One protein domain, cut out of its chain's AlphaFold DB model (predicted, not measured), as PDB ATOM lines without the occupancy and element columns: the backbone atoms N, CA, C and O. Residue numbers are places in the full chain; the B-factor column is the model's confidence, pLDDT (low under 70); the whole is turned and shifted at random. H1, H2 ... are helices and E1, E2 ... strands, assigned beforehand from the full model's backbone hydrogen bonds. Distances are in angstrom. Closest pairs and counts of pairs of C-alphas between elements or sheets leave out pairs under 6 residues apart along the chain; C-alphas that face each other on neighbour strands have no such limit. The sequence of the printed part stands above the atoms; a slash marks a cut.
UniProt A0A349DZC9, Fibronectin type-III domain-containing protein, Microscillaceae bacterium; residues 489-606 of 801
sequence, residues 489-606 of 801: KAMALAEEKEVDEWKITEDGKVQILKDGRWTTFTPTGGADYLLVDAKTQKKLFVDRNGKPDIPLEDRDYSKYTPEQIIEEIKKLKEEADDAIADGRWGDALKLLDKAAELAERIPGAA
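Overview. This is residues 489 to 606 of the 801 residues of the protein "Fibronectin type-III domain-containing protein" of Microscillaceae bacterium (UniProt A0A349DZC9). The model has two lobes: one of two small three-stranded sheets, E1 E5 E6 and E2 E3 E4, which come near each other at a few residues, and one of a long helical hairpin, H2 and H3, off to one side. The long stretch of residues 543 to 561 joins the lobes, and the short helix H1 grazes the sheet E1 E5 E6. The printed part has 118 residues, with three named helices and six named strands in the order H1 E1 E2 E3 E4 E5 E6 H2 H3; the class is mixed, helices and strands. The first sheet, in the order E1 E5 E6, is mixed, and the second, in the order E2 E3 E4, is antiparallel. The whole is only just compact, close to loose, with a radius of gyration of the C-alphas of 15.9 A and spans of 48 by 32 by 24 A.

Arrangement. In the first sheet, E5, residues 529 to 533, is the inner strand. E1, residues 495 to 499, is its parallel neighbour at 28 degrees, with N 497 and O 530 2.9 A apart. E6, residues 539 to 542, forms a hairpin with E5, antiparallel at 150 degrees, with N 531 and O 540 2.8 A apart. E2, residues 502 to 504, E3, residues 510 to 514, and E4, residues 517 to 520, form a meander, each strand the antiparallel neighbour of the one before; N 503 and O 511 are 2.9 A apart, and N 512 and O 519 2.8 A. Between the sheets, the closest C-alphas of E1 and E3 are those of Val 499 and Ile 512, 6.7 A apart. H1, residues 489 to 492, only grazes the first sheet, with its residues 490 to 492. H2, residues 562 to 581, and H3, residues 585 to 599, touch at a shallow tilt of 12 degrees, opposite ways, as a helical hairpin; their closest C-alphas, of Ala 576 and Ala 588, are 4.3 A apart. Neither helix is on either sheet. In H2 and H3 every O i to N i+4 pair is within hydrogen-bond range; H1 is too short for such a pair, and its one O i to N i+3 pair is not within range.

Along the chain. E1 is 12.7 A long and begins at C-alpha 495, (236.547, 297.717, 422.964). E5 is also 12.7 A and E3 12.8 A long. H2 is 28.8 A long, from C-alpha 562 at (243.753, 263.397, 417.572). H3 is 20.8 A long and ends at C-alpha 599, (250.967, 267.184, 421.733).

Size, cuts and confidence. The two C-alphas farthest apart, those of Gly 525 and Gly 604, are 48.6 A apart. The printed part has no cut. The link from E6 to H2 is long, with 19 residues. The mean pLDDT of the printed part is 71.8, and 48 residues are under 70, among them residues 573 to 606.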
ATOM      1  N   LYS A 489     248.107 293.406 419.481       54.62
ATOM      2  CA  LYS A 489     247.959 294.842 419.767       54.62
ATOM      3  C   LYS A 489     246.551 295.339 419.430       54.62
ATOM      4  O   LYS A 489     246.060 296.229 420.109       54.62
ATOM      5  N   ALA A 490     245.908 294.760 418.412       59.81
ATOM      6  CA  ALA A 490     244.501 295.015 418.103       59.81
ATOM      7  C   ALA A 490     243.569 294.438 419.184       59.81
ATOM      8  O   ALA A 490     242.666 295.134 419.618       59.81
ATOM      9  N   MET A 491     243.842 293.225 419.679       66.12
ATOM     10  CA  MET A 491     243.113 292.616 420.803       66.12
ATOM     11  C   MET A 491     243.247 293.410 422.108       66.12
ATOM     12  O   MET A 491     242.260 293.616 422.801       66.12
ATOM     13  N   ALA A 492     244.449 293.895 422.431       53.25
ATOM     14  CA  ALA A 492     244.702 294.678 423.645       53.25
ATOM     15  C   ALA A 492     244.086 296.090 423.618       53.25
ATOM     16  O   ALA A 492     243.968 296.729 424.659       53.25
ATOM     17  N   LEU A 493     243.739 296.590 422.429       56.16
ATOM     18  CA  LEU A 493     243.104 297.892 422.210       56.16
ATOM     19  C   LEU A 493     241.629 297.752 421.801       56.16
ATOM     20  O   LEU A 493     241.012 298.746 421.416       56.16
ATOM     21  N   ALA A 494     241.095 296.531 421.827       73.25
ATOM     22  CA  ALA A 494     239.721 296.243 421.461       73.25
ATOM     23  C   ALA A 494     238.761 296.797 422.514       73.25
ATOM     24  O   ALA A 494     239.048 296.772 423.711       73.25
ATOM     25  N   GLU A 495     237.605 297.272 422.068       79.44
ATOM     26  CA  GLU A 495     236.547 297.717 422.964       79.44
ATOM     27  C   GLU A 495     235.900 296.491 423.622       79.44
ATOM     28  O   GLU A 495     235.338 295.628 422.940       79.44
ATOM     29  N   GLU A 496     236.008 296.384 424.946       83.88
ATOM     30  CA  GLU A 496     235.403 295.284 425.694       83.88
ATOM     31  C   GLU A 496     233.885 295.470 425.778       83.88
ATOM     32  O   GLU A 496     233.392 296.546 426.123       83.88
ATOM     33  N   LYS A 497     233.132 294.421 425.438       86.19
ATOM     34  CA  LYS A 497     231.670 294.444 425.417       86.19
ATOM     35  C   LYS A 497     231.102 293.154 425.989       86.19
ATOM     36  O   LYS A 497     231.202 292.091 425.378       86.19
ATOM     37  N   GLU A 498     230.460 293.266 427.141       88.44
ATOM     38  CA  GLU A 498     229.780 292.146 427.784       88.44
ATOM     39  C   GLU A 498     228.493 291.772 427.025       88.44
ATOM     40  O   GLU A 498     227.739 292.644 426.578       88.44
ATOM     41  N   VAL A 499     228.266 290.468 426.841       89.25
ATOM     42  CA  VAL A 499     227.095 289.888 426.169       89.25
ATOM     43  C   VAL A 499     226.604 288.657 426.930       89.25
ATOM     44  O   VAL A 499     227.408 287.922 427.498       89.25
ATOM     45  N   ASP A 500     225.294 288.398 426.907       86.88
ATOM     46  CA  ASP A 500     224.695 287.273 427.647       86.88
ATOM     47  C   ASP A 500     225.301 285.922 427.247       86.88
ATOM     48  O   ASP A 500     225.538 285.070 428.099       86.88
ATOM     49  N   GLU A 501     225.519 285.738 425.943       90.19
ATOM     50  CA  GLU A 501     226.177 284.581 425.336       90.19
ATOM     51  C   GLU A 501     226.602 284.938 423.902       90.19
ATOM     52  O   GLU A 501     225.923 285.712 423.212       90.19
ATOM     53  N   TRP A 502     227.700 284.352 423.419       91.62
ATOM     54  CA  TRP A 502     228.133 284.466 422.022       91.62
ATOM     55  C   TRP A 502     228.339 283.093 421.376       91.62
ATOM     56  O   TRP A 502     228.680 282.114 422.035       91.62
ATOM     57  N   LYS A 503     228.139 283.007 420.056       88.12
ATOM     58  CA  LYS A 503     228.469 281.815 419.263       88.12
ATOM     59  C   LYS A 503     228.963 282.182 417.871       88.12
ATOM     60  O   LYS A 503     228.587 283.216 417.319       88.12
ATOM     61  N   ILE A 504     229.770 281.299 417.295       86.12
ATOM     62  CA  ILE A 504     230.211 281.381 415.903       86.12
ATOM     63  C   ILE A 504     229.383 280.368 415.110       86.12
ATOM     64  O   ILE A 504     229.321 279.196 415.478       86.12
ATOM     65  N   THR A 505     228.692 280.824 414.069       84.69
ATOM     66  CA  THR A 505     227.922 279.953 413.171       84.69
ATOM     67  C   THR A 505     228.841 279.237 412.180       84.69
ATOM     68  O   THR A 505     229.983 279.647 411.974       84.69
ATOM     69  N   GLU A 506     228.359 278.169 411.539       76.06
ATOM     70  CA  GLU A 506     229.152 277.389 410.570       76.06
ATOM     71  C   GLU A 506     229.654 278.224 409.376       76.06
ATOM     72  O   GLU A 506     230.702 277.927 408.814       76.06
ATOM     73  N   ASP A 507     228.962 279.314 409.028       78.06
ATOM     74  CA  ASP A 507     229.379 280.282 408.006       78.06
ATOM     75  C   ASP A 507     230.360 281.356 408.530       78.06
ATOM     76  O   ASP A 507     230.656 282.324 407.828       78.06
ATOM     77  N   GLY A 508     230.875 281.201 409.756       75.50
ATOM     78  CA  GLY A 508     231.919 282.045 410.343       75.50
ATOM     79  C   GLY A 508     231.436 283.388 410.892       75.50
ATOM     80  O   GLY A 508     232.264 284.245 411.210       75.50
ATOM     81  N   LYS A 509     230.119 283.597 411.016       85.50
ATOM     82  CA  LYS A 509     229.547 284.829 411.575       85.50
ATOM     83  C   LYS A 509     229.419 284.744 413.088       85.50
ATOM     84  O   LYS A 509     229.088 283.704 413.655       85.50
ATOM     85  N   VAL A 510     229.620 285.879 413.747       90.19
ATOM     86  CA  VAL A 510     229.422 286.007 415.191       90.19
ATOM     87  C   VAL A 510     227.959 286.331 415.470       90.19
ATOM     88  O   VAL A 510     227.410 287.277 414.908       90.19
ATOM     89  N   GLN A 511     227.313 285.560 416.341       92.56
ATOM     90  CA  GLN A 511     225.993 285.866 416.884       92.56
ATOM     91  C   GLN A 511     226.083 286.087 418.391       92.56
ATOM     92  O   GLN A 511     226.802 285.370 419.083       92.56
ATOM     93  N   ILE A 512     225.321 287.056 418.888       92.12
ATOM     94  CA  ILE A 512     225.171 287.345 420.314       92.12
ATOM     95  C   ILE A 512     223.713 287.149 420.726       92.12
ATOM     96  O   ILE A 512     222.788 287.411 419.944       92.12
ATOM     97  N   LEU A 513     223.508 286.660 421.942       88.81
ATOM     98  CA  LEU A 513     222.190 286.531 422.541       88.81
ATOM     99  C   LEU A 513     221.762 287.897 423.089       88.81
ATOM    100  O   LEU A 513     222.469 288.497 423.893       88.81
ATOM    101  N   LYS A 514     220.622 288.407 422.617       78.75
ATOM    102  CA  LYS A 514     220.039 289.672 423.070       78.75
ATOM    103  C   LYS A 514     218.536 289.491 423.255       78.75
ATOM    104  O   LYS A 514     217.858 289.040 422.332       78.75
ATOM    105  N   ASP A 515     218.024 289.797 424.444       78.88
ATOM    106  CA  ASP A 515     216.598 289.670 424.790       78.88
ATOM    107  C   ASP A 515     216.028 288.260 424.498       78.88
ATOM    108  O   ASP A 515     214.911 288.092 424.006       78.88
ATOM    109  N   GLY A 516     216.835 287.217 424.737       80.94
ATOM    110  CA  GLY A 516     216.463 285.819 424.493       80.94
ATOM    111  C   GLY A 516     216.447 285.384 423.019       80.94
ATOM    112  O   GLY A 516     216.017 284.268 422.722       80.94
ATOM    113  N   ARG A 517     216.915 286.221 422.081       87.31
ATOM    114  CA  ARG A 517     217.042 285.885 420.651       87.31
ATOM    115  C   ARG A 517     218.476 286.047 420.154       87.31
ATOM    116  O   ARG A 517     219.175 286.993 420.501       87.31
ATOM    117  N   TRP A 518     218.907 285.125 419.296       89.44
ATOM    118  CA  TRP A 518     220.211 285.200 418.640       89.44
ATOM    119  C   TRP A 518     220.186 286.233 417.516       89.44
ATOM    120  O   TRP A 518     219.334 286.174 416.630       89.44
ATOM    121  N   THR A 519     221.139 287.160 417.540       90.88
ATOM    122  CA  THR A 519     221.291 288.209 416.523       90.88
ATOM    123  C   THR A 519     222.733 288.268 416.036       90.88
ATOM    124  O   THR A 519     223.659 288.047 416.810       90.88
ATOM    125  N   THR A 520     222.948 288.535 414.745       89.94
ATOM    126  CA  THR A 520     224.302 288.660 414.183       89.94
ATOM    127  C   THR A 520     224.978 289.924 414.700       89.94
ATOM    128  O   THR A 520     224.459 291.029 414.545       89.94
ATOM    129  N   PHE A 521     226.159 289.759 415.286       88.06
ATOM    130  CA  PHE A 521     226.990 290.858 415.742       88.06
ATOM    131  C   PHE A 521     227.772 291.443 414.567       88.06
ATOM    132  O   PHE A 521     228.516 290.738 413.890       88.06
ATOM    133  N   THR A 522     227.597 292.743 414.331       86.06
ATOM    134  CA  THR A 522     228.356 293.495 413.327       86.06
ATOM    135  C   THR A 522     229.096 294.628 414.037       86.06
ATOM    136  O   THR A 522     228.431 295.466 414.653       86.06
ATOM    137  N   PRO A 523     230.438 294.667 413.989       82.75
ATOM    138  CA  PRO A 523     231.223 295.763 414.549       82.75
ATOM    139  C   PRO A 523     230.781 297.120 413.985       82.75
ATOM    140  O   PRO A 523     230.664 297.293 412.772       82.75
ATOM    141  N   THR A 524     230.538 298.097 414.855       76.25
ATOM    142  CA  THR A 524     230.149 299.462 414.468       76.25
ATOM    143  C   THR A 524     231.345 300.412 414.504       76.25
ATOM    144  O   THR A 524     232.249 300.254 415.316       76.25
ATOM    145  N   GLY A 525     231.376 301.411 413.614       67.94
ATOM    146  CA  GLY A 525     232.388 302.480 413.652       67.94
ATOM    147  C   GLY A 525     233.823 302.063 413.292       67.94
ATOM    148  O   GLY A 525     234.751 302.833 413.514       67.94
ATOM    149  N   GLY A 526     234.031 300.864 412.735       65.50
ATOM    150  CA  GLY A 526     235.364 300.376 412.367       65.50
ATOM    151  C   GLY A 526     236.262 300.017 413.561       65.50
ATOM    152  O   GLY A 526     237.482 299.923 413.382       65.50
ATOM    153  N   ALA A 527     235.670 299.838 414.747       69.94
ATOM    154  CA  ALA A 527     236.331 299.387 415.965       69.94
ATOM    155  C   ALA A 527     236.481 297.858 415.999       69.94
ATOM    156  O   ALA A 527     235.692 297.128 415.398       69.94
ATOM    157  N   ASP A 528     237.513 297.394 416.700       80.62
ATOM    158  CA  ASP A 528     237.721 295.982 417.017       80.62
ATOM    159  C   ASP A 528     237.119 295.732 418.422       80.62
ATOM    160  O   ASP A 528     237.255 296.588 419.295       80.62
ATOM    161  N   TYR A 529     236.437 294.604 418.646       83.31
ATOM    162  CA  TYR A 529     235.691 294.313 419.882       83.31
ATOM    163  C   TYR A 529     236.233 293.079 420.605       83.31
ATOM    164  O   TYR A 529     236.637 292.109 419.969       83.31
ATOM    165  N   LEU A 530     236.184 293.088 421.936       86.94
ATOM    166  CA  LEU A 530     236.389 291.913 422.781       86.94
ATOM    167  C   LEU A 530     235.060 291.573 423.460       86.94
ATOM    168  O   LEU A 530     234.667 292.211 424.433       86.94
ATOM    169  N   LEU A 531     234.337 290.600 422.910       90.00
ATOM    170  CA  LEU A 531     233.067 290.144 423.465       90.00
ATOM    171  C   LEU A 531     233.325 289.250 424.677       90.00
ATOM    172  O   LEU A 531     234.080 288.285 424.561       90.00
ATOM    173  N   VAL A 532     232.694 289.544 425.810       89.25
ATOM    174  CA  VAL A 532     232.833 288.759 427.046       89.25
ATOM    175  C   VAL A 532     231.507 288.086 427.359       89.25
ATOM    176  O   VAL A 532     230.490 288.760 427.499       89.25
ATOM    177  N   ASP A 533     231.515 286.759 427.438       89.44
ATOM    178  CA  ASP A 533     230.342 285.977 427.825       89.44
ATOM    179  C   ASP A 533     230.045 286.169 429.318       89.44
ATOM    180  O   ASP A 533     230.874 285.835 430.167       89.44
ATOM    181  N   ALA A 534     228.863 286.688 429.651       85.94
ATOM    182  CA  ALA A 534     228.505 287.041 431.024       85.94
ATOM    183  C   ALA A 534     228.549 285.836 431.987       85.94
ATOM    184  O   ALA A 534     228.889 285.987 433.162       85.94
ATOM    185  N   LYS A 535     228.250 284.620 431.503       83.19
ATOM    186  CA  LYS A 535     228.165 283.410 432.341       83.19
ATOM    187  C   LYS A 535     229.492 282.681 432.467       83.19
ATOM    188  O   LYS A 535     229.849 282.228 433.552       83.19
ATOM    189  N   THR A 536     230.189 282.501 431.353       84.50
ATOM    190  CA  THR A 536     231.407 281.683 431.276       84.50
ATOM    191  C   THR A 536     232.679 282.509 431.370       84.50
ATOM    192  O   THR A 536     233.750 281.929 431.541       84.50
ATOM    193  N   GLN A 537     232.570 283.837 431.259       85.12
ATOM    194  CA  GLN A 537     233.680 284.794 431.201       85.12
ATOM    195  C   GLN A 537     234.639 284.572 430.020       85.12
ATOM    196  O   GLN A 537     235.675 285.230 429.932       85.12
ATOM    197  N   LYS A 538     234.288 283.685 429.077       85.31
ATOM    198  CA  LYS A 538     235.081 283.426 427.876       85.31
ATOM    199  C   LYS A 538     235.042 284.622 426.943       85.31
ATOM    200  O   LYS A 538     233.970 285.180 426.669       85.31
ATOM    201  N   LYS A 539     236.206 284.962 426.395       85.94
ATOM    202  CA  LYS A 539     236.357 286.117 425.518       85.94
ATOM    203  C   LYS A 539     236.403 285.700 424.050       85.94
ATOM    204  O   LYS A 539     236.974 284.672 423.688       85.94
ATOM    205  N   LEU A 540     235.818 286.524 423.189       89.00
ATOM    206  CA  LEU A 540     235.908 286.415 421.737       89.00
ATOM    207  C   LEU A 540     236.339 287.760 421.169       89.00
ATOM    208  O   LEU A 540     235.616 288.749 421.270       89.00
ATOM    209  N   PHE A 541     237.502 287.799 420.531       85.88
ATOM    210  CA  PHE A 541     237.897 288.958 419.750       85.88
ATOM    211  C   PHE A 541     237.151 288.953 418.416       85.88
ATOM    212  O   PHE A 541     237.064 287.929 417.741       85.88
ATOM    213  N   VAL A 542     236.625 290.103 418.021       87.31
ATOM    214  CA  VAL A 542     235.988 290.317 416.726       87.31
ATOM    215  C   VAL A 542     236.657 291.524 416.094       87.31
ATOM    216  O   VAL A 542     236.555 292.638 416.609       87.31
ATOM    217  N   ASP A 543     237.366 291.315 414.986       82.62
ATOM    218  CA  ASP A 543     237.976 292.437 414.276       82.62
ATOM    219  C   ASP A 543     236.901 293.340 413.649       82.62
ATOM    220  O   ASP A 543     235.741 292.957 413.507       82.62
ATOM    221  N   ARG A 544     237.276 294.546 413.222       79.31
ATOM    222  CA  ARG A 544     236.362 295.503 412.575       79.31
ATOM    223  C   ARG A 544     235.673 295.012 411.302       79.31
ATOM    224  O   ARG A 544     234.751 295.674 410.835       79.31
ATOM    225  N   ASN A 545     236.135 293.907 410.718       79.50
ATOM    226  CA  ASN A 545     235.518 293.275 409.554       79.50
ATOM    227  C   ASN A 545     234.528 292.170 409.964       79.50
ATOM    228  O   ASN A 545     233.969 291.500 409.099       79.50
ATOM    229  N   GLY A 546     234.307 291.970 411.267       77.31
ATOM    230  CA  GLY A 546     233.423 290.947 411.810       77.31
ATOM    231  C   GLY A 546     234.067 289.567 411.908       77.31
ATOM    232  O   GLY A 546     233.346 288.595 412.126       77.31
ATOM    233  N   LYS A 547     235.392 289.450 411.736       82.31
ATOM    234  CA  LYS A 547     236.084 288.159 411.781       82.31
ATOM    235  C   LYS A 547     236.377 287.756 413.235       82.31
ATOM    236  O   LYS A 547     237.061 288.513 413.931       82.31
ATOM    237  N   PRO A 548     235.906 286.581 413.689       84.88
ATOM    238  CA  PRO A 548     236.149 286.109 415.048       84.88
ATOM    239  C   PRO A 548     237.561 285.544 415.242       84.88
ATOM    240  O   PRO A 548     238.109 284.896 414.349       84.88
ATOM    241  N   ASP A 549     238.104 285.713 416.446       81.56
ATOM    242  CA  ASP A 549     239.266 284.991 416.952       81.56
ATOM    243  C   ASP A 549     239.177 284.783 418.468       81.56
ATOM    244  O   ASP A 549     238.861 285.701 419.222       81.56
ATOM    245  N   ILE A 550     239.468 283.571 418.931       81.19
ATOM    246  CA  ILE A 550     239.390 283.233 420.355       81.19
ATOM    247  C   ILE A 550     240.791 283.397 420.969       81.19
ATOM    248  O   ILE A 550     241.736 282.768 420.464       81.19
ATOM    249  N   PRO A 551     240.960 284.213 422.031       77.81
ATOM    250  CA  PRO A 551     242.220 284.327 422.761       77.81
ATOM    251  C   PRO A 551     242.736 282.961 423.210       77.81
ATOM    252  O   PRO A 551     241.953 282.097 423.595       77.81
ATOM    253  N   LEU A 552     244.058 282.766 423.175       74.31
ATOM    254  CA  LEU A 552     244.701 281.467 423.435       74.31
ATOM    255  C   LEU A 552     244.253 280.820 424.759       74.31
ATOM    256  O   LEU A 552     244.122 279.603 424.837       74.31
ATOM    257  N   GLU A 553     244.005 281.648 425.770       71.31
ATOM    258  CA  GLU A 553     243.606 281.274 427.131       71.31
ATOM    259  C   GLU A 553     242.184 280.682 427.187       71.31
ATOM    260  O   GLU A 553     241.902 279.830 428.025       71.31
ATOM    261  N   ASP A 554     241.318 281.088 426.253       77.75
ATOM    262  CA  ASP A 554     239.891 280.746 426.208       77.75
ATOM    263  C   ASP A 554     239.550 279.678 425.150       77.75
ATOM    264  O   ASP A 554     238.396 279.243 425.038       77.75
ATOM    265  N   ARG A 555     240.541 279.234 424.359       82.56
ATOM    266  CA  ARG A 555     240.366 278.183 423.346       82.56
ATOM    267  C   ARG A 555     240.100 276.833 424.026       82.56
ATOM    268  O   ARG A 555     240.907 276.338 424.810       82.56
ATOM    269  N   ASP A 556     238.961 276.218 423.705       79.94
ATOM    270  CA  ASP A 556     238.564 274.917 424.253       79.94
ATOM    271  C   ASP A 556     238.977 273.773 423.324       79.94
ATOM    272  O   ASP A 556     238.415 273.581 422.244       79.94
ATOM    273  N   TYR A 557     239.944 272.984 423.787       77.25
ATOM    274  CA  TYR A 557     240.498 271.846 423.060       77.25
ATOM    275  C   TYR A 557     239.974 270.496 423.561       77.25
ATOM    276  O   TYR A 557     240.405 269.447 423.077       77.25
ATOM    277  N   SER A 558     239.091 270.476 424.564       75.56
ATOM    278  CA  SER A 558     238.691 269.248 425.271       75.56
ATOM    279  C   SER A 558     237.995 268.223 424.366       75.56
ATOM    280  O   SER A 558     238.095 267.024 424.610       75.56
ATOM    281  N   LYS A 559     237.356 268.685 423.285       74.69
ATOM    282  CA  LYS A 559     236.544 267.868 422.370       74.69
ATOM    283  C   LYS A 559     237.228 267.509 421.044       74.69
ATOM    284  O   LYS A 559     236.584 266.907 420.194       74.69
ATOM    285  N   TYR A 560     238.486 267.905 420.844       77.50
ATOM    286  CA  TYR A 560     239.180 267.713 419.565       77.50
ATOM    287  C   TYR A 560     239.601 266.249 419.389       77.50
ATOM    288  O   TYR A 560     240.083 265.625 420.340       77.50
ATOM    289  N   THR A 561     239.456 265.712 418.174       74.00
ATOM    290  CA  THR A 561     240.027 264.403 417.814       74.00
ATOM    291  C   THR A 561     241.553 264.498 417.678       74.00
ATOM    292  O   THR A 561     242.077 265.596 417.477       74.00
ATOM    293  N   PRO A 562     242.301 263.383 417.760       62.25
ATOM    294  CA  PRO A 562     243.753 263.397 417.572       62.25
ATOM    295  C   PRO A 562     244.202 264.090 416.274       62.25
ATOM    296  O   PRO A 562     245.154 264.861 416.289       62.25
ATOM    297  N   GLU A 563     243.483 263.903 415.168       63.78
ATOM    298  CA  GLU A 563     243.780 264.543 413.879       63.78
ATOM    299  C   GLU A 563     243.593 266.067 413.942       63.78
ATOM    300  O   GLU A 563     244.441 266.817 413.457       63.78
ATOM    301  N   GLN A 564     242.528 266.526 414.608       73.19
ATOM    302  CA  GLN A 564     242.257 267.950 414.829       73.19
ATOM    303  C   GLN A 564     243.285 268.589 415.774       73.19
ATOM    304  O   GLN A 564     243.649 269.751 415.603       73.19
ATOM    305  N   ILE A 565     243.790 267.833 416.753       67.69
ATOM    306  CA  ILE A 565     244.866 268.285 417.643       67.69
ATOM    307  C   ILE A 565     246.179 268.459 416.852       67.69
ATOM    308  O   ILE A 565     246.868 269.455 417.055       67.69
ATOM    309  N   ILE A 566     246.513 267.565 415.909       60.56
ATOM    310  CA  ILE A 566     247.704 267.707 415.037       60.56
ATOM    311  C   ILE A 566     247.606 268.959 414.163       60.56
ATOM    312  O   ILE A 566     248.591 269.684 413.994       60.56
ATOM    313  N   GLU A 567     246.437 269.199 413.576       70.25
ATOM    314  CA  GLU A 567     246.199 270.366 412.730       70.25
ATOM    315  C   GLU A 567     246.318 271.673 413.527       70.25
ATOM    316  O   GLU A 567     246.984 272.613 413.089       70.25
ATOM    317  N   GLU A 568     245.789 271.697 414.751       78.06
ATOM    318  CA  GLU A 568     245.903 272.851 415.642       78.06
ATOM    319  C   GLU A 568     247.344 273.075 416.135       78.06
ATOM    320  O   GLU A 568     247.793 274.216 416.204       78.06
ATOM    321  N   ILE A 569     248.123 272.019 416.401       64.56
ATOM    322  CA  ILE A 569     249.554 272.138 416.743       64.56
ATOM    323  C   ILE A 569     250.337 272.811 415.607       64.56
ATOM    324  O   ILE A 569     251.160 273.695 415.859       64.56
ATOM    325  N   LYS A 570     250.077 272.430 414.349       66.62
ATOM    326  CA  LYS A 570     250.712 273.065 413.179       66.62
ATOM    327  C   LYS A 570     250.370 274.550 413.099       66.62
ATOM    328  O   LYS A 570     251.254 275.368 412.862       66.62
ATOM    329  N   LYS A 571     249.110 274.891 413.358       74.88
ATOM    330  CA  LYS A 571     248.620 276.268 413.355       74.88
ATOM    331  C   LYS A 571     249.212 277.110 414.493       74.88
ATOM    332  O   LYS A 571     249.652 278.227 414.251       74.88
ATOM    333  N   LEU A 572     249.304 276.572 415.712       71.75
ATOM    334  CA  LEU A 572     249.955 277.244 416.847       71.75
ATOM    335  C   LEU A 572     251.446 277.495 416.591       71.75
ATOM    336  O   LEU A 572     251.970 278.535 416.986       71.75
ATOM    337  N   LYS A 573     252.121 276.572 415.897       57.50
ATOM    338  CA  LYS A 573     253.517 276.739 415.475       57.50
ATOM    339  C   LYS A 573     253.674 277.865 414.450       57.50
ATOM    340  O   LYS A 573     254.570 278.687 414.599       57.50
ATOM    341  N   GLU A 574     252.785 277.947 413.464       64.88
ATOM    342  CA  GLU A 574     252.769 279.048 412.492       64.88
ATOM    343  C   GLU A 574     252.479 280.402 413.172       64.88
ATOM    344  O   GLU A 574     253.183 281.382 412.929       64.88
ATOM    345  N   GLU A 575     251.528 280.445 414.115       65.38
ATOM    346  CA  GLU A 575     251.245 281.634 414.939       65.38
ATOM    347  C   GLU A 575     252.458 282.043 415.805       65.38
ATOM    348  O   GLU A 575     252.698 283.237 416.023       65.38
ATOM    349  N   ALA A 576     253.246 281.074 416.286       54.47
ATOM    350  CA  ALA A 576     254.470 281.321 417.044       54.47
ATOM    351  C   ALA A 576     255.611 281.843 416.159       54.47
ATOM    352  O   ALA A 576     256.289 282.793 416.554       54.47
ATOM    353  N   ASP A 577     255.796 281.285 414.961       49.78
ATOM    354  CA  ASP A 577     256.773 281.763 413.974       49.78
ATOM    355  C   ASP A 577     256.457 283.205 413.541       49.78
ATOM    356  O   ASP A 577     257.354 284.050 413.444       49.78
ATOM    357  N   ASP A 578     255.174 283.532 413.385       52.56
ATOM    358  CA  ASP A 578     254.720 284.899 413.136       52.56
ATOM    359  C   ASP A 578     254.979 285.827 414.335       52.56
ATOM    360  O   ASP A 578     255.418 286.968 414.153       52.56
ATOM    361  N   ALA A 579     254.772 285.351 415.569       49.56
ATOM    362  CA  ALA A 579     255.095 286.100 416.785       49.56
ATOM    363  C   ALA A 579     256.608 286.339 416.949       49.56
ATOM    364  O   ALA A 579     257.016 287.430 417.356       49.56
ATOM    365  N   ILE A 580     257.441 285.367 416.572       45.22
ATOM    366  CA  ILE A 580     258.905 285.481 416.506       45.22
ATOM    367  C   ILE A 580     259.311 286.517 415.456       45.22
ATOM    368  O   ILE A 580     260.094 287.424 415.751       45.22
ATOM    369  N   ALA A 581     258.726 286.446 414.259       44.06
ATOM    370  CA  ALA A 581     258.954 287.414 413.188       44.06
ATOM    371  C   ALA A 581     258.515 288.843 413.574       44.06
ATOM    372  O   ALA A 581     259.054 289.820 413.048       44.06
ATOM    373  N   ASP A 582     257.572 288.968 414.512       42.69
ATOM    374  CA  ASP A 582     257.103 290.227 415.103       42.69
ATOM    375  C   ASP A 582     257.905 290.687 416.337       42.69
ATOM    376  O   ASP A 582     257.622 291.754 416.887       42.69
ATOM    377  N   GLY A 583     258.897 289.914 416.795       38.09
ATOM    378  CA  GLY A 583     259.697 290.219 417.987       38.09
ATOM    379  C   GLY A 583     258.961 290.024 419.322       38.09
ATOM    380  O   GLY A 583     259.426 290.505 420.356       38.09
ATOM    381  N   ARG A 584     257.821 289.319 419.319       42.72
ATOM    382  CA  ARG A 584     256.983 289.006 420.491       42.72
ATOM    383  C   ARG A 584     257.343 287.642 421.080       42.72
ATOM    384  O   ARG A 584     256.536 286.718 421.130       42.72
ATOM    385  N   TRP A 585     258.579 287.529 421.558       44.75
ATOM    386  CA  TRP A 585     259.157 286.265 422.029       44.75
ATOM    387  C   TRP A 585     258.396 285.626 423.199       44.75
ATOM    388  O   TRP A 585     258.275 284.407 423.249       44.75
ATOM    389  N   GLY A 586     257.837 286.431 424.112       43.00
ATOM    390  CA  GLY A 586     257.021 285.929 425.225       43.00
ATOM    391  C   GLY A 586     255.700 285.290 424.783       43.00
ATOM    392  O   GLY A 586     255.262 284.322 425.396       43.00
ATOM    393  N   ASP A 587     255.098 285.781 423.697       49.62
ATOM    394  CA  ASP A 587     253.860 285.222 423.139       49.62
ATOM    395  C   ASP A 587     254.151 283.965 422.319       49.62
ATOM    396  O   ASP A 587     253.418 282.984 422.416       49.62
ATOM    397  N   ALA A 588     255.257 283.965 421.566       50.09
ATOM    398  CA  ALA A 588     255.737 282.781 420.859       50.09
ATOM    399  C   ALA A 588     255.999 281.614 421.820       50.09
ATOM    400  O   ALA A 588     255.609 280.488 421.543       50.09
ATOM    401  N   LEU A 589     256.592 281.895 422.985       44.53
ATOM    402  CA  LEU A 589     256.799 280.906 424.046       44.53
ATOM    403  C   LEU A 589     255.476 280.340 424.582       44.53
ATOM    404  O   LEU A 589     255.360 279.130 424.707       44.53
ATOM    405  N   LYS A 590     254.459 281.178 424.823       54.56
ATOM    406  CA  LYS A 590     253.130 280.714 425.268       54.56
ATOM    407  C   LYS A 590     252.413 279.861 424.215       54.56
ATOM    408  O   LYS A 590     251.761 278.880 424.560       54.56
ATOM    409  N   LEU A 591     252.529 280.232 422.939       63.38
ATOM    410  CA  LEU A 591     251.964 279.482 421.811       63.38
ATOM    411  C   LEU A 591     252.645 278.115 421.652       63.38
ATOM    412  O   LEU A 591     251.963 277.109 421.461       63.38
ATOM    413  N   LEU A 592     253.974 278.070 421.789       53.44
ATOM    414  CA  LEU A 592     254.753 276.832 421.732       53.44
ATOM    415  C   LEU A 592     254.520 275.935 422.957       53.44
ATOM    416  O   LEU A 592     254.387 274.727 422.781       53.44
ATOM    417  N   ASP A 593     254.387 276.499 424.161       55.28
ATOM    418  CA  ASP A 593     254.009 275.749 425.370       55.28
ATOM    419  C   ASP A 593     252.624 275.112 425.210       55.28
ATOM    420  O   ASP A 593     252.438 273.937 425.524       55.28
ATOM    421  N   LYS A 594     251.646 275.845 424.654       69.56
ATOM    422  CA  LYS A 594     250.306 275.291 424.414       69.56
ATOM    423  C   LYS A 594     250.308 274.211 423.330       69.56
ATOM    424  O   LYS A 594     249.594 273.217 423.454       69.56
ATOM    425  N   ALA A 595     251.127 274.372 422.290       62.81
ATOM    426  CA  ALA A 595     251.333 273.343 421.274       62.81
ATOM    427  C   ALA A 595     251.967 272.072 421.871       62.81
ATOM    428  O   ALA A 595     251.573 270.966 421.504       62.81
ATOM    429  N   ALA A 596     252.896 272.219 422.822       53.03
ATOM    430  CA  ALA A 596     253.492 271.103 423.552       53.03
ATOM    431  C   ALA A 596     252.469 270.385 424.451       53.03
ATOM    432  O   ALA A 596     252.359 269.165 424.375       53.03
ATOM    433  N   GLU A 597     251.652 271.125 425.212       65.88
ATOM    434  CA  GLU A 597     250.568 270.570 426.045       65.88
ATOM    435  C   GLU A 597     249.559 269.757 425.212       65.88
ATOM    436  O   GLU A 597     249.133 268.667 425.592       65.88
ATOM    437  N   LEU A 598     249.176 270.262 424.036       66.19
ATOM    438  CA  LEU A 598     248.274 269.553 423.128       66.19
ATOM    439  C   LEU A 598     248.920 268.302 422.517       66.19
ATOM    440  O   LEU A 598     248.231 267.297 422.326       66.19
ATOM    441  N   ALA A 599     250.228 268.329 422.259       56.69
ATOM    442  CA  ALA A 599     250.967 267.184 421.733       56.69
ATOM    443  C   ALA A 599     251.023 266.006 422.722       56.69
ATOM    444  O   ALA A 599     251.039 264.854 422.289       56.69
ATOM    445  N   GLU A 600     250.971 266.263 424.035       59.22
ATOM    446  CA  GLU A 600     250.910 265.219 425.073       59.22
ATOM    447  C   GLU A 600     249.626 264.372 425.003       59.22
ATOM    448  O   GLU A 600     249.606 263.228 425.459       59.22
ATOM    449  N   ARG A 601     248.555 264.896 424.390       63.91
ATOM    450  CA  ARG A 601     247.261 264.206 424.245       63.91
ATOM    451  C   ARG A 601     247.221 263.213 423.076       63.91
ATOM    452  O   ARG A 601     246.224 262.508 422.930       63.91
ATOM    453  N   ILE A 602     248.280 263.140 422.261       60.53
ATOM    454  CA  ILE A 602     248.396 262.216 421.126       60.53
ATOM    455  C   ILE A 602     249.537 261.221 421.375       60.53
ATOM    456  O   ILE A 602     250.714 261.589 421.298       60.53
ATOM    457  N   PRO A 603     249.237 259.933 421.600       49.06
ATOM    458  CA  PRO A 603     250.267 258.908 421.723       49.06
ATOM    459  C   PRO A 603     251.023 258.741 420.391       49.06
ATOM    460  O   PRO A 603     250.457 258.263 419.412       49.06
ATOM    461  N   GLY A 604     252.302 259.135 420.344       50.25
ATOM    462  CA  GLY A 604     253.212 258.890 419.209       50.25
ATOM    463  C   GLY A 604     253.776 260.131 418.500       50.25
ATOM    464  O   GLY A 604     254.905 260.072 418.025       50.25
ATOM    465  N   ALA A 605     253.082 261.277 418.505       43.88
ATOM    466  CA  ALA A 605     253.590 262.537 417.926       43.88
ATOM    467  C   ALA A 605     254.596 263.269 418.843       43.88
ATOM    468  O   ALA A 605     255.363 264.123 418.404       43.88
ATOM    469  N   ALA A 606     254.628 262.895 420.124       40.25
ATOM    470  CA  ALA A 606     255.524 263.458 421.123       40.25
ATOM    471  C   ALA A 606     257.000 263.070 420.925       40.25
ATOM    472  O   ALA A 606     257.864 263.754 421.451       40.25
TER     473      ALA A 606